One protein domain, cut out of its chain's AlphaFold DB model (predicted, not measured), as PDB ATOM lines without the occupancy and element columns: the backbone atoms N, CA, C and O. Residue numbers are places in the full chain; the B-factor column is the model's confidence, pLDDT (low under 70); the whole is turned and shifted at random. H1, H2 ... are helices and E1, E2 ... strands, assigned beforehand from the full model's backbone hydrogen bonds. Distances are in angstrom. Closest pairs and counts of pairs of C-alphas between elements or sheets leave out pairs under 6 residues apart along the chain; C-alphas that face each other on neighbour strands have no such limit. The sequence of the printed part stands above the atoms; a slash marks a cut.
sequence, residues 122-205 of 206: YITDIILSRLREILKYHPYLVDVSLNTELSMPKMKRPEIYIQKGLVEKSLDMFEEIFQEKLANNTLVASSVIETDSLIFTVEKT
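Overview. This is residues 122 to 205 of the 206 residues of an uncharacterized protein of Methanosarcina mazei LYC (UniProt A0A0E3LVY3). A three-stranded sheet is covered on one face by two helices side by side, the long H3 and the shorter H1, making two layers. H3 makes the longest axis, running slantwise over E3 and E2 and past the sheet with its first residues, while H1 lies beside H3 towards E1 and the tiny H2 sits just after E1. The printed part has 84 residues with three named helices and three named strands in the order H1 E1 H2 H3 E2 E3, a mixed class of helices and strands. The sheet's order is E1 - E3 - E2, all antiparallel. The whole is compact, with a radius of gyration of the C-alphas of 13.2 A, and spans 43 by 21 by 19 A, only just a rod.

Along the chain. H1, residues 122 to 134, begins at C-alpha 122 at (124.673, 119.904, 158.181) and is 18.5 A long from first to last C-alpha. E1 is residues 140 to 146, 19.0 A, and H2 is residues 148 to 151. H3, residues 157 to 183, is 39.1 A long and begins at C-alpha 157 at (116.258, 119.850, 166.801). E2 is residues 190 to 194, 13.1 A. E3 is residues 198 to 204, 19.2 A, and ends at C-alpha 204 at (130.228, 111.246, 133.108).

Arrangement. E3 is the inner strand, and E1 and E2 are edge strands. E1 and E3 are antiparallel at 161 degrees, with N 143 and O 201 at 2.9 A and N 201 and O 143 at 2.8 A, within hydrogen-bond range. E2 and E3 form a hairpin, antiparallel at 162 degrees, with N 193 and O 200 at 2.8 A, within hydrogen-bond range. H3 is on the sheet at a height over the sheet of 9.2 A, over E3 and E2, slantwise to the strands, at 42 degrees to E2 on the local plane. The closest C-alphas of H3 and E3 are those of Ser 170 and Leu 198, 6.0 A apart. H1 and H3 touch, at a shallow tilt of 19 degrees and the same way; H3 does this with residues 163 to 175 alone, and the closest C-alphas are those of Ile 123 and Lys 164, 6.5 A apart. H1 is near E1, with 7 pairs of C-alphas within 10 A. H2 only grazes the sheet with residues 148 to 151, and is close to but not clearly touching H3, the closest C-alphas being those of Leu 150 and Gln 163, 6.5 A apart. E1, H2 H3 and E2 form a split strand-helix-strand unit, two strands running the same way with E3 between them, and its crossover is left-handed. In H1 and H3 every O i to N i+4 pair is within hydrogen-bond range; H2 is too short for such a pair.

Size, cuts and confidence. The two C-alphas farthest apart are those of Lys 156 and Asn 185, 42.9 A. The printed part has no cut. No link is long; the link from H3 to E2 is short, and the others are tight. The mean pLDDT of the printed part is 85.5, and residues 151 to 153 and 155 are under 70.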
ATOM      1  N   TYR A 122     124.651 121.295 157.735       71.00
ATOM      2  CA  TYR A 122     124.673 119.904 158.181       71.00
ATOM      3  C   TYR A 122     124.185 118.918 157.111       71.00
ATOM      4  O   TYR A 122     124.701 117.808 157.030       71.00
ATOM      5  N   ILE A 123     123.190 119.293 156.304       79.50
ATOM      6  CA  ILE A 123     122.674 118.454 155.213       79.50
ATOM      7  C   ILE A 123     123.671 118.438 154.057       79.50
ATOM      8  O   ILE A 123     124.003 117.361 153.562       79.50
ATOM      9  N   THR A 124     124.183 119.609 153.674       78.62
ATOM     10  CA  THR A 124     125.187 119.733 152.611       78.62
ATOM     11  C   THR A 124     126.444 118.922 152.950       78.62
ATOM     12  O   THR A 124     126.927 118.168 152.107       78.62
ATOM     13  N   ASP A 125     126.919 118.968 154.199       82.25
ATOM     14  CA  ASP A 125     128.068 118.180 154.660       82.25
ATOM     15  C   ASP A 125     127.833 116.663 154.551       82.25
ATOM     16  O   ASP A 125     128.720 115.932 154.104       82.25
ATOM     17  N   ILE A 126     126.639 116.175 154.918       88.38
ATOM     18  CA  ILE A 126     126.287 114.746 154.816       88.38
ATOM     19  C   ILE A 126     126.267 114.299 153.352       88.38
ATOM     20  O   ILE A 126     126.875 113.278 153.020       88.38
ATOM     21  N   ILE A 127     125.611 115.073 152.481       88.75
ATOM     22  CA  ILE A 127     125.524 114.791 151.042       88.75
ATOM     23  C   ILE A 127     126.927 114.736 150.436       88.75
ATOM     24  O   ILE A 127     127.289 113.743 149.807       88.75
ATOM     25  N   LEU A 128     127.749 115.762 150.674       87.62
ATOM     26  CA  LEU A 128     129.107 115.827 150.137       87.62
ATOM     27  C   LEU A 128     129.992 114.696 150.665       87.62
ATOM     28  O   LEU A 128     130.761 114.120 149.896       87.62
ATOM     29  N   SER A 129     129.902 114.364 151.956       90.00
ATOM     30  CA  SER A 129     130.692 113.280 152.545       90.00
ATOM     31  C   SER A 129     130.341 111.932 151.920       90.00
ATOM     32  O   SER A 129     131.238 111.222 151.471       90.00
ATOM     33  N   ARG A 130     129.048 111.594 151.834       93.06
ATOM     34  CA  ARG A 130     128.600 110.310 151.272       93.06
ATOM     35  C   ARG A 130     128.866 110.217 149.774       93.06
ATOM     36  O   ARG A 130     129.383 109.203 149.323       93.06
ATOM     37  N   LEU A 131     128.605 111.272 148.999       91.38
ATOM     38  CA  LEU A 131     128.900 111.256 147.562       91.38
ATOM     39  C   LEU A 131     130.397 111.098 147.281       91.38
ATOM     40  O   LEU A 131     130.763 110.367 146.367       91.38
ATOM     41  N   ARG A 132     131.281 111.710 148.082       90.06
ATOM     42  CA  ARG A 132     132.735 111.497 147.955       90.06
ATOM     43  C   ARG A 132     133.140 110.047 148.185       90.06
ATOM     44  O   ARG A 132     134.070 109.577 147.535       90.06
ATOM     45  N   GLU A 133     132.485 109.359 149.114       92.38
ATOM     46  CA  GLU A 133     132.735 107.940 149.375       92.38
ATOM     47  C   GLU A 133     132.229 107.070 148.224       92.38
ATOM     48  O   GLU A 133     133.000 106.270 147.693       92.38
ATOM     49  N   ILE A 134     130.984 107.289 147.786       91.56
ATOM     50  CA  ILE A 134     130.348 106.537 146.695       91.56
ATOM     51  C   ILE A 134     131.132 106.708 145.392       91.56
ATOM     52  O   ILE A 134     131.425 105.731 144.710       91.56
ATOM     53  N   LEU A 135     131.513 107.941 145.049       88.69
ATOM     54  CA  LEU A 135     132.150 108.287 143.773       88.69
ATOM     55  C   LEU A 135     133.677 108.171 143.797       88.69
ATOM     56  O   LEU A 135     134.326 108.461 142.797       88.69
ATOM     57  N   LYS A 136     134.279 107.731 144.909       88.62
ATOM     58  CA  LYS A 136     135.737 107.736 145.130       88.62
ATOM     59  C   LYS A 136     136.560 107.139 143.983       88.62
ATOM     60  O   LYS A 136     137.694 107.558 143.758       88.62
ATOM     61  N   TYR A 137     136.008 106.147 143.286       85.75
ATOM     62  CA  TYR A 137     136.663 105.426 142.192       85.75
ATOM     63  C   TYR A 137     135.937 105.568 140.850       85.75
ATOM     64  O   TYR A 137     136.226 104.821 139.915       85.75
ATOM     65  N   HIS A 138     134.991 106.502 140.745       83.75
ATOM     66  CA  HIS A 138     134.138 106.651 139.574       83.75
ATOM     67  C   HIS A 138     134.226 108.085 139.021       83.75
ATOM     68  O   HIS A 138     133.987 109.034 139.765       83.75
ATOM     69  N   PRO A 139     134.556 108.269 137.729       84.44
ATOM     70  CA  PRO A 139     134.701 109.586 137.111       84.44
ATOM     71  C   PRO A 139     133.325 110.153 136.731       84.44
ATOM     72  O   PRO A 139     132.946 110.187 135.559       84.44
ATOM     73  N   TYR A 140     132.542 110.529 137.741       85.81
ATOM     74  CA  TYR A 140     131.245 111.169 137.552       85.81
ATOM     75  C   TYR A 140     131.138 112.444 138.378       85.81
ATOM     76  O   TYR A 140     131.566 112.504 139.531       85.81
ATOM     77  N   LEU A 141     130.515 113.444 137.770       85.06
ATOM     78  CA  LEU A 141     129.987 114.622 138.429       85.06
ATOM     79  C   LEU A 141     128.537 114.330 138.817       85.06
ATOM     80  O   LEU A 141     127.810 113.679 138.069       85.06
ATOM     81  N   VAL A 142     128.130 114.769 140.004       86.88
ATOM     82  CA  VAL A 142     126.758 114.586 140.479       86.88
ATOM     83  C   VAL A 142     126.210 115.921 140.946       86.88
ATOM     84  O   VAL A 142     126.646 116.444 141.971       86.88
ATOM     85  N   ASP A 143     125.233 116.435 140.207       86.56
ATOM     86  CA  ASP A 143     124.436 117.579 140.626       86.56
ATOM     87  C   ASP A 143     123.286 117.098 141.506       86.56
ATOM     88  O   ASP A 143     122.561 116.162 141.160       86.56
ATOM     89  N   VAL A 144     123.106 117.752 142.650       88.25
ATOM     90  CA  VAL A 144     122.085 117.388 143.633       88.25
ATOM     91  C   VAL A 144     121.056 118.499 143.720       88.25
ATOM     92  O   VAL A 144     121.378 119.630 144.072       88.25
ATOM     93  N   SER A 145     119.801 118.167 143.444       87.44
ATOM     94  CA  SER A 145     118.667 119.061 143.659       87.44
ATOM     95  C   SER A 145     117.885 118.623 144.894       87.44
ATOM     96  O   SER A 145     117.402 117.492 144.974       87.44
ATOM     97  N   LEU A 146     117.754 119.534 145.861       84.56
ATOM     98  CA  LEU A 146     116.917 119.346 147.043       84.56
ATOM     99  C   LEU A 146     115.442 119.532 146.664       84.56
ATOM    100  O   LEU A 146     115.095 120.500 145.984       84.56
ATOM    101  N   ASN A 147     114.556 118.659 147.144       82.06
ATOM    102  CA  ASN A 147     113.121 118.934 147.078       82.06
ATOM    103  C   ASN A 147     112.731 120.100 148.013       82.06
ATOM    104  O   ASN A 147     113.518 120.553 148.845       82.06
ATOM    105  N   THR A 148     111.482 120.563 147.926       73.00
ATOM    106  CA  THR A 148     110.982 121.710 148.708       73.00
ATOM    107  C   THR A 148     111.069 121.509 150.231       73.00
ATOM    108  O   THR A 148     111.170 122.471 150.992       73.00
ATOM    109  N   GLU A 149     111.014 120.262 150.703       74.12
ATOM    110  CA  GLU A 149     111.074 119.935 152.130       74.12
ATOM    111  C   GLU A 149     112.499 120.039 152.696       74.12
ATOM    112  O   GLU A 149     112.682 120.479 153.836       74.12
ATOM    113  N   LEU A 150     113.503 119.680 151.892       75.06
ATOM    114  CA  LEU A 150     114.924 119.777 152.229       75.06
ATOM    115  C   LEU A 150     115.542 121.129 151.856       75.06
ATOM    116  O   LEU A 150     116.516 121.540 152.483       75.06
ATOM    117  N   SER A 151     114.963 121.850 150.891       67.56
ATOM    118  CA  SER A 151     115.414 123.189 150.495       67.56
ATOM    119  C   SER A 151     115.144 124.242 151.570       67.56
ATOM    120  O   SER A 151     115.772 125.299 151.583       67.56
ATOM    121  N   MET A 152     114.199 123.967 152.473       69.38
ATOM    122  CA  MET A 152     113.907 124.823 153.613       69.38
ATOM    123  C   MET A 152     114.680 124.327 154.833       69.38
ATOM    124  O   MET A 152     114.521 123.176 155.233       69.38
ATOM    125  N   PRO A 153     115.462 125.176 155.503       63.56
ATOM    126  CA  PRO A 153     116.141 124.780 156.728       63.56
ATOM    127  C   PRO A 153     115.131 124.495 157.827       63.56
ATOM    128  O   PRO A 153     114.030 125.057 157.871       63.56
ATOM    129  N   LYS A 154     115.548 123.694 158.794       72.12
ATOM    130  CA  LYS A 154     114.789 123.526 160.021       72.12
ATOM    131  C   LYS A 154     115.622 123.973 161.202       72.12
ATOM    132  O   LYS A 154     116.790 123.623 161.321       72.12
ATOM    133  N   MET A 155     115.007 124.772 162.069       62.56
ATOM    134  CA  MET A 155     115.687 125.403 163.204       62.56
ATOM    135  C   MET A 155     115.485 124.613 164.502       62.56
ATOM    136  O   MET A 155     116.263 124.753 165.446       62.56
ATOM    137  N   LYS A 156     114.451 123.763 164.581       73.00
ATOM    138  CA  LYS A 156     114.192 122.943 165.769       73.00
ATOM    139  C   LYS A 156     114.901 121.595 165.655       73.00
ATOM    140  O   LYS A 156     114.799 120.922 164.636       73.00
ATOM    141  N   ARG A 157     115.539 121.144 166.742       71.19
ATOM    142  CA  ARG A 157     116.258 119.850 166.801       71.19
ATOM    143  C   ARG A 157     115.475 118.648 166.235       71.19
ATOM    144  O   ARG A 157     116.085 117.887 165.492       71.19
ATOM    145  N   PRO A 158     114.173 118.454 166.535       79.56
ATOM    146  CA  PRO A 158     113.421 117.324 165.980       79.56
ATOM    147  C   PRO A 158     113.279 117.399 164.457       79.56
ATOM    148  O   PRO A 158     113.416 116.397 163.769       79.56
ATOM    149  N   GLU A 159     113.051 118.599 163.928       77.31
ATOM    150  CA  GLU A 159     112.898 118.830 162.494       77.31
ATOM    151  C   GLU A 159     114.234 118.619 161.757       77.31
ATOM    152  O   GLU A 159     114.253 118.025 160.683       77.31
ATOM    153  N   ILE A 160     115.357 119.018 162.372       76.75
ATOM    154  CA  ILE A 160     116.711 118.737 161.862       76.75
ATOM    155  C   ILE A 160     116.955 117.223 161.767       76.75
ATOM    156  O   ILE A 160     117.494 116.748 160.771       76.75
ATOM    157  N   TYR A 161     116.549 116.455 162.784       81.94
ATOM    158  CA  TYR A 161     116.714 114.998 162.783       81.94
ATOM    159  C   TYR A 161     115.900 114.323 161.672       81.94
ATOM    160  O   TYR A 161     116.406 113.429 160.998       81.94
ATOM    161  N   ILE A 162     114.668 114.786 161.440       84.94
ATOM    162  CA  ILE A 162     113.818 114.288 160.350       84.94
ATOM    163  C   ILE A 162     114.471 114.565 158.993       84.94
ATOM    164  O   ILE A 162     114.600 113.647 158.187       84.94
ATOM    165  N   GLN A 163     114.951 115.791 158.759       84.81
ATOM    166  CA  GLN A 163     115.639 116.122 157.507       84.81
ATOM    167  C   GLN A 163     116.886 115.271 157.286       84.81
ATOM    168  O   GLN A 163     117.112 114.792 156.179       84.81
ATOM    169  N   LYS A 164     117.671 115.042 158.343       86.81
ATOM    170  CA  LYS A 164     118.832 114.156 158.276       86.81
ATOM    171  C   LYS A 164     118.433 112.744 157.835       86.81
ATOM    172  O   LYS A 164     119.064 112.202 156.935       86.81
ATOM    173  N   GLY A 165     117.370 112.184 158.415       88.25
ATOM    174  CA  GLY A 165     116.872 110.862 158.032       88.25
ATOM    175  C   GLY A 165     116.414 110.784 156.571       88.25
ATOM    176  O   GLY A 165     116.698 109.799 155.895       88.25
ATOM    177  N   LEU A 166     115.756 111.829 156.056       90.94
ATOM    178  CA  LEU A 166     115.343 111.903 154.645       90.94
ATOM    179  C   LEU A 166     116.543 111.949 153.688       90.94
ATOM    180  O   LEU A 166     116.539 111.286 152.650       90.94
ATOM    181  N   VAL A 167     117.575 112.714 154.050       91.31
ATOM    182  CA  VAL A 167     118.822 112.833 153.282       91.31
ATOM    183  C   VAL A 167     119.573 111.505 153.263       91.31
ATOM    184  O   VAL A 167     119.948 111.046 152.191       91.31
ATOM    185  N   GLU A 168     119.754 110.868 154.422       92.69
ATOM    186  CA  GLU A 168     120.430 109.567 154.524       92.69
ATOM    187  C   GLU A 168     119.704 108.503 153.696       92.69
ATOM    188  O   GLU A 168     120.330 107.863 152.855       92.69
ATOM    189  N   LYS A 169     118.374 108.404 153.824       93.88
ATOM    190  CA  LYS A 169     117.569 107.471 153.026       93.88
ATOM    191  C   LYS A 169     117.717 107.715 151.520       93.88
ATOM    192  O   LYS A 169     117.834 106.770 150.748       93.88
ATOM    193  N   SER A 170     117.720 108.980 151.102       94.56
ATOM    194  CA  SER A 170     117.888 109.350 149.692       94.56
ATOM    195  C   SER A 170     119.287 109.000 149.171       94.56
ATOM    196  O   SER A 170     119.425 108.554 148.039       94.56
ATOM    197  N   LEU A 171     120.328 109.158 149.993       94.94
ATOM    198  CA  LEU A 171     121.696 108.772 149.633       94.94
ATOM    199  C   LEU A 171     121.856 107.253 149.527       94.94
ATOM    200  O   LEU A 171     122.510 106.792 148.597       94.94
ATOM    201  N   ASP A 172     121.230 106.489 150.425       95.56
ATOM    202  CA  ASP A 172     121.233 105.024 150.360       95.56
ATOM    203  C   ASP A 172     120.530 104.534 149.077       95.56
ATOM    204  O   ASP A 172     121.083 103.724 148.336       95.56
ATOM    205  N   MET A 173     119.363 105.106 148.741       95.88
ATOM    206  CA  MET A 173     118.664 104.813 147.478       95.88
ATOM    207  C   MET A 173     119.504 105.176 146.248       95.88
ATOM    208  O   MET A 173     119.543 104.427 145.272       95.88
ATOM    209  N   PHE A 174     120.171 106.333 146.277       95.62
ATOM    210  CA  PHE A 174     121.064 106.744 145.199       95.62
ATOM    211  C   PHE A 174     122.208 105.748 145.013       95.62
ATOM    212  O   PHE A 174     122.462 105.344 143.882       95.62
ATOM    213  N   GLU A 175     122.873 105.340 146.095       95.38
ATOM    214  CA  GLU A 175     123.991 104.397 146.058       95.38
ATOM    215  C   GLU A 175     123.576 103.054 145.447       95.38
ATOM    216  O   GLU A 175     124.243 102.566 144.533       95.38
ATOM    217  N   GLU A 176     122.438 102.503 145.877       95.25
ATOM    218  CA  GLU A 176     121.884 101.258 145.334       95.25
ATOM    219  C   GLU A 176     121.625 101.359 143.822       95.25
ATOM    220  O   GLU A 176     122.146 100.555 143.043       95.25
ATOM    221  N   ILE A 177     120.884 102.387 143.387       94.06
ATOM    222  CA  ILE A 177     120.525 102.579 141.973       94.06
ATOM    223  C   ILE A 177     121.770 102.872 141.125       94.06
ATOM    224  O   ILE A 177     121.891 102.402 139.991       94.06
ATOM    225  N   PHE A 178     122.703 103.664 141.649       93.06
ATOM    226  CA  PHE A 178     123.934 104.021 140.957       93.06
ATOM    227  C   PHE A 178     124.810 102.787 140.714       93.06
ATOM    228  O   PHE A 178     125.248 102.567 139.583       93.06
ATOM    229  N   GLN A 179     125.008 101.944 141.732       92.12
ATOM    230  CA  GLN A 179     125.784 100.708 141.607       92.12
ATOM    231  C   GLN A 179     125.109  99.690 140.679       92.12
ATOM    232  O   GLN A 179     125.788  99.065 139.861       92.12
ATOM    233  N   GLU A 180     123.780  99.563 140.728       93.00
ATOM    234  CA  GLU A 180     123.030  98.716 139.793       93.00
ATOM    235  C   GLU A 180     123.236  99.169 138.340       93.00
ATOM    236  O   GLU A 180     123.576  98.366 137.464       93.00
ATOM    237  N   LYS A 181     123.084 100.474 138.071       90.94
ATOM    238  CA  LYS A 181     123.276 101.024 136.723       90.94
ATOM    239  C   LYS A 181     124.729 100.929 136.250       90.94
ATOM    240  O   LYS A 181     124.954 100.758 135.049       90.94
ATOM    241  N   LEU A 182     125.704 101.028 137.158       88.69
ATOM    242  CA  LEU A 182     127.120 100.800 136.854       88.69
ATOM    243  C   LEU A 182     127.368  99.345 136.449       88.69
ATOM    244  O   LEU A 182     127.957  99.102 135.399       88.69
ATOM    245  N   ALA A 183     126.885  98.383 137.240       89.75
ATOM    246  CA  ALA A 183     127.076  96.957 136.980       89.75
ATOM    247  C   ALA A 183     126.447  96.513 135.649       89.75
ATOM    248  O   ALA A 183     127.021  95.698 134.926       89.75
ATOM    249  N   ASN A 184     125.298  97.095 135.300       89.38
ATOM    250  CA  ASN A 184     124.577  96.795 134.065       89.38
ATOM    251  C   ASN A 184     125.039  97.630 132.853       89.38
ATOM    252  O   ASN A 184     124.510  97.447 131.758       89.38
ATOM    253  N   ASN A 185     126.018  98.532 133.018       83.06
ATOM    254  CA  ASN A 185     126.473  99.483 131.993       83.06
ATOM    255  C   ASN A 185     125.334 100.319 131.372       83.06
ATOM    256  O   ASN A 185     125.348 100.628 130.180       83.06
ATOM    257  N   THR A 186     124.338 100.694 132.175       84.00
ATOM    258  CA  THR A 186     123.172 101.482 131.734       84.00
ATOM    259  C   THR A 186     123.266 102.963 132.104       84.00
ATOM    260  O   THR A 186     122.332 103.719 131.845       84.00
ATOM    261  N   LEU A 187     124.371 103.395 132.720       81.50
ATOM    262  CA  LEU A 187     124.681 104.811 132.928       81.50
ATOM    263  C   LEU A 187     125.060 105.458 131.591       81.50
ATOM    264  O   LEU A 187     126.158 105.268 131.068       81.50
ATOM    265  N   VAL A 188     124.119 106.218 131.036       78.44
ATOM    266  CA  VAL A 188     124.345 107.080 129.870       78.44
ATOM    267  C   VAL A 188     125.001 108.394 130.304       78.44
ATOM    268  O   VAL A 188     125.007 108.717 131.490       78.44
ATOM    269  N   ALA A 189     125.543 109.149 129.341       74.12
ATOM    270  CA  ALA A 189     126.362 110.349 129.571       74.12
ATOM    271  C   ALA A 189     125.757 111.365 130.560       74.12
ATOM    272  O   ALA A 189     126.505 111.974 131.318       74.12
ATOM    273  N   SER A 190     124.429 111.496 130.581       84.12
ATOM    274  CA  SER A 190     123.679 112.225 131.605       84.12
ATOM    275  C   SER A 190     122.506 111.359 132.061       84.12
ATOM    276  O   SER A 190     121.644 110.996 131.258       84.12
ATOM    277  N   SER A 191     122.511 110.961 133.332       88.06
ATOM    278  CA  SER A 191     121.513 110.068 133.921       88.06
ATOM    279  C   SER A 191     120.902 110.697 135.161       88.06
ATOM    280  O   SER A 191     121.614 111.053 136.092       88.06
ATOM    281  N   VAL A 192     119.573 110.753 135.215       92.06
ATOM    282  CA  VAL A 192     118.855 111.206 136.410       92.06
ATOM    283  C   VAL A 192     118.524 110.003 137.299       92.06
ATOM    284  O   VAL A 192     118.093 108.944 136.822       92.06
ATOM    285  N   ILE A 193     118.770 110.149 138.599       92.00
ATOM    286  CA  ILE A 193     118.358 109.231 139.660       92.00
ATOM    287  C   ILE A 193     117.486 110.032 140.624       92.00
ATOM    288  O   ILE A 193     117.969 110.883 141.370       92.00
ATOM    289  N   GLU A 194     116.186 109.771 140.573       91.81
ATOM    290  CA  GLU A 194     115.213 110.376 141.475       91.81
ATOM    291  C   GLU A 194     115.056 109.505 142.718       91.81
ATOM    292  O   GLU A 194     114.946 108.281 142.634       91.81
ATOM    293  N   THR A 195     115.041 110.150 143.876       91.62
ATOM    294  CA  THR A 195     114.755 109.524 145.168       91.62
ATOM    295  C   THR A 195     113.579 110.242 145.820       91.62
ATOM    296  O   THR A 195     113.074 111.234 145.292       91.62
ATOM    297  N   ASP A 196     113.152 109.774 146.990       85.12
ATOM    298  CA  ASP A 196     112.016 110.366 147.701       85.12
ATOM    299  C   ASP A 196     112.220 111.857 148.035       85.12
ATOM    300  O   ASP A 196     111.246 112.601 148.171       85.12
ATOM    301  N   SER A 197     113.465 112.309 148.235       87.50
ATOM    302  CA  SER A 197     113.733 113.687 148.678       87.50
ATOM    303  C   SER A 197     114.831 114.431 147.924       87.50
ATOM    304  O   SER A 197     114.884 115.661 147.998       87.50
ATOM    305  N   LEU A 198     115.673 113.722 147.177       90.75
ATOM    306  CA  LEU A 198     116.762 114.290 146.387       90.75
ATOM    307  C   LEU A 198     116.669 113.829 144.932       90.75
ATOM    308  O   LEU A 198     116.303 112.688 144.650       90.75
ATOM    309  N   ILE A 199     117.049 114.705 144.010       91.50
ATOM    310  CA  ILE A 199     117.241 114.352 142.602       91.50
ATOM    311  C   ILE A 199     118.727 114.477 142.299       91.50
ATOM    312  O   ILE A 199     119.322 115.526 142.548       91.50
ATOM    313  N   PHE A 200     119.315 113.407 141.772       91.56
ATOM    314  CA  PHE A 200     120.724 113.341 141.409       91.56
ATOM    315  C   PHE A 200     120.853 113.291 139.891       91.56
ATOM    316  O   PHE A 200     120.394 112.337 139.259       91.56
ATOM    317  N   THR A 201     121.500 114.289 139.303       91.81
ATOM    318  CA  THR A 201     121.902 114.254 137.896       91.81
ATOM    319  C   THR A 201     123.355 113.821 137.840       91.81
ATOM    320  O   THR A 201     124.239 114.525 138.312       91.81
ATOM    321  N   VAL A 202     123.589 112.632 137.301       89.94
ATOM    322  CA  VAL A 202     124.913 112.031 137.177       89.94
ATOM    323  C   VAL A 202     125.434 112.278 135.770       89.94
ATOM    324  O   VAL A 202     124.833 111.824 134.795       89.94
ATOM    325  N   GLU A 203     126.575 112.942 135.671       86.06
ATOM    326  CA  GLU A 203     127.258 113.237 134.419       86.06
ATOM    327  C   GLU A 203     128.612 112.544 134.384       86.06
ATOM    328  O   GLU A 203     129.381 112.586 135.345       86.06
ATOM    329  N   LYS A 204     128.916 111.870 133.277       80.50
ATOM    330  CA  LYS A 204     130.228 111.246 133.108       80.50
ATOM    331  C   LYS A 204     131.266 112.331 132.838       80.50
ATOM    332  O   LYS A 204     131.087 113.129 131.925       80.50
ATOM    333  N   THR A 205     132.346 112.345 133.611       73.31
ATOM    334  CA  THR A 205     133.469 113.246 133.347       73.31
ATOM    335  C   THR A 205     134.400 112.578 132.339       73.31
ATOM    336  O   THR A 205     134.822 111.441 132.576       73.31
TER     337      THR A 205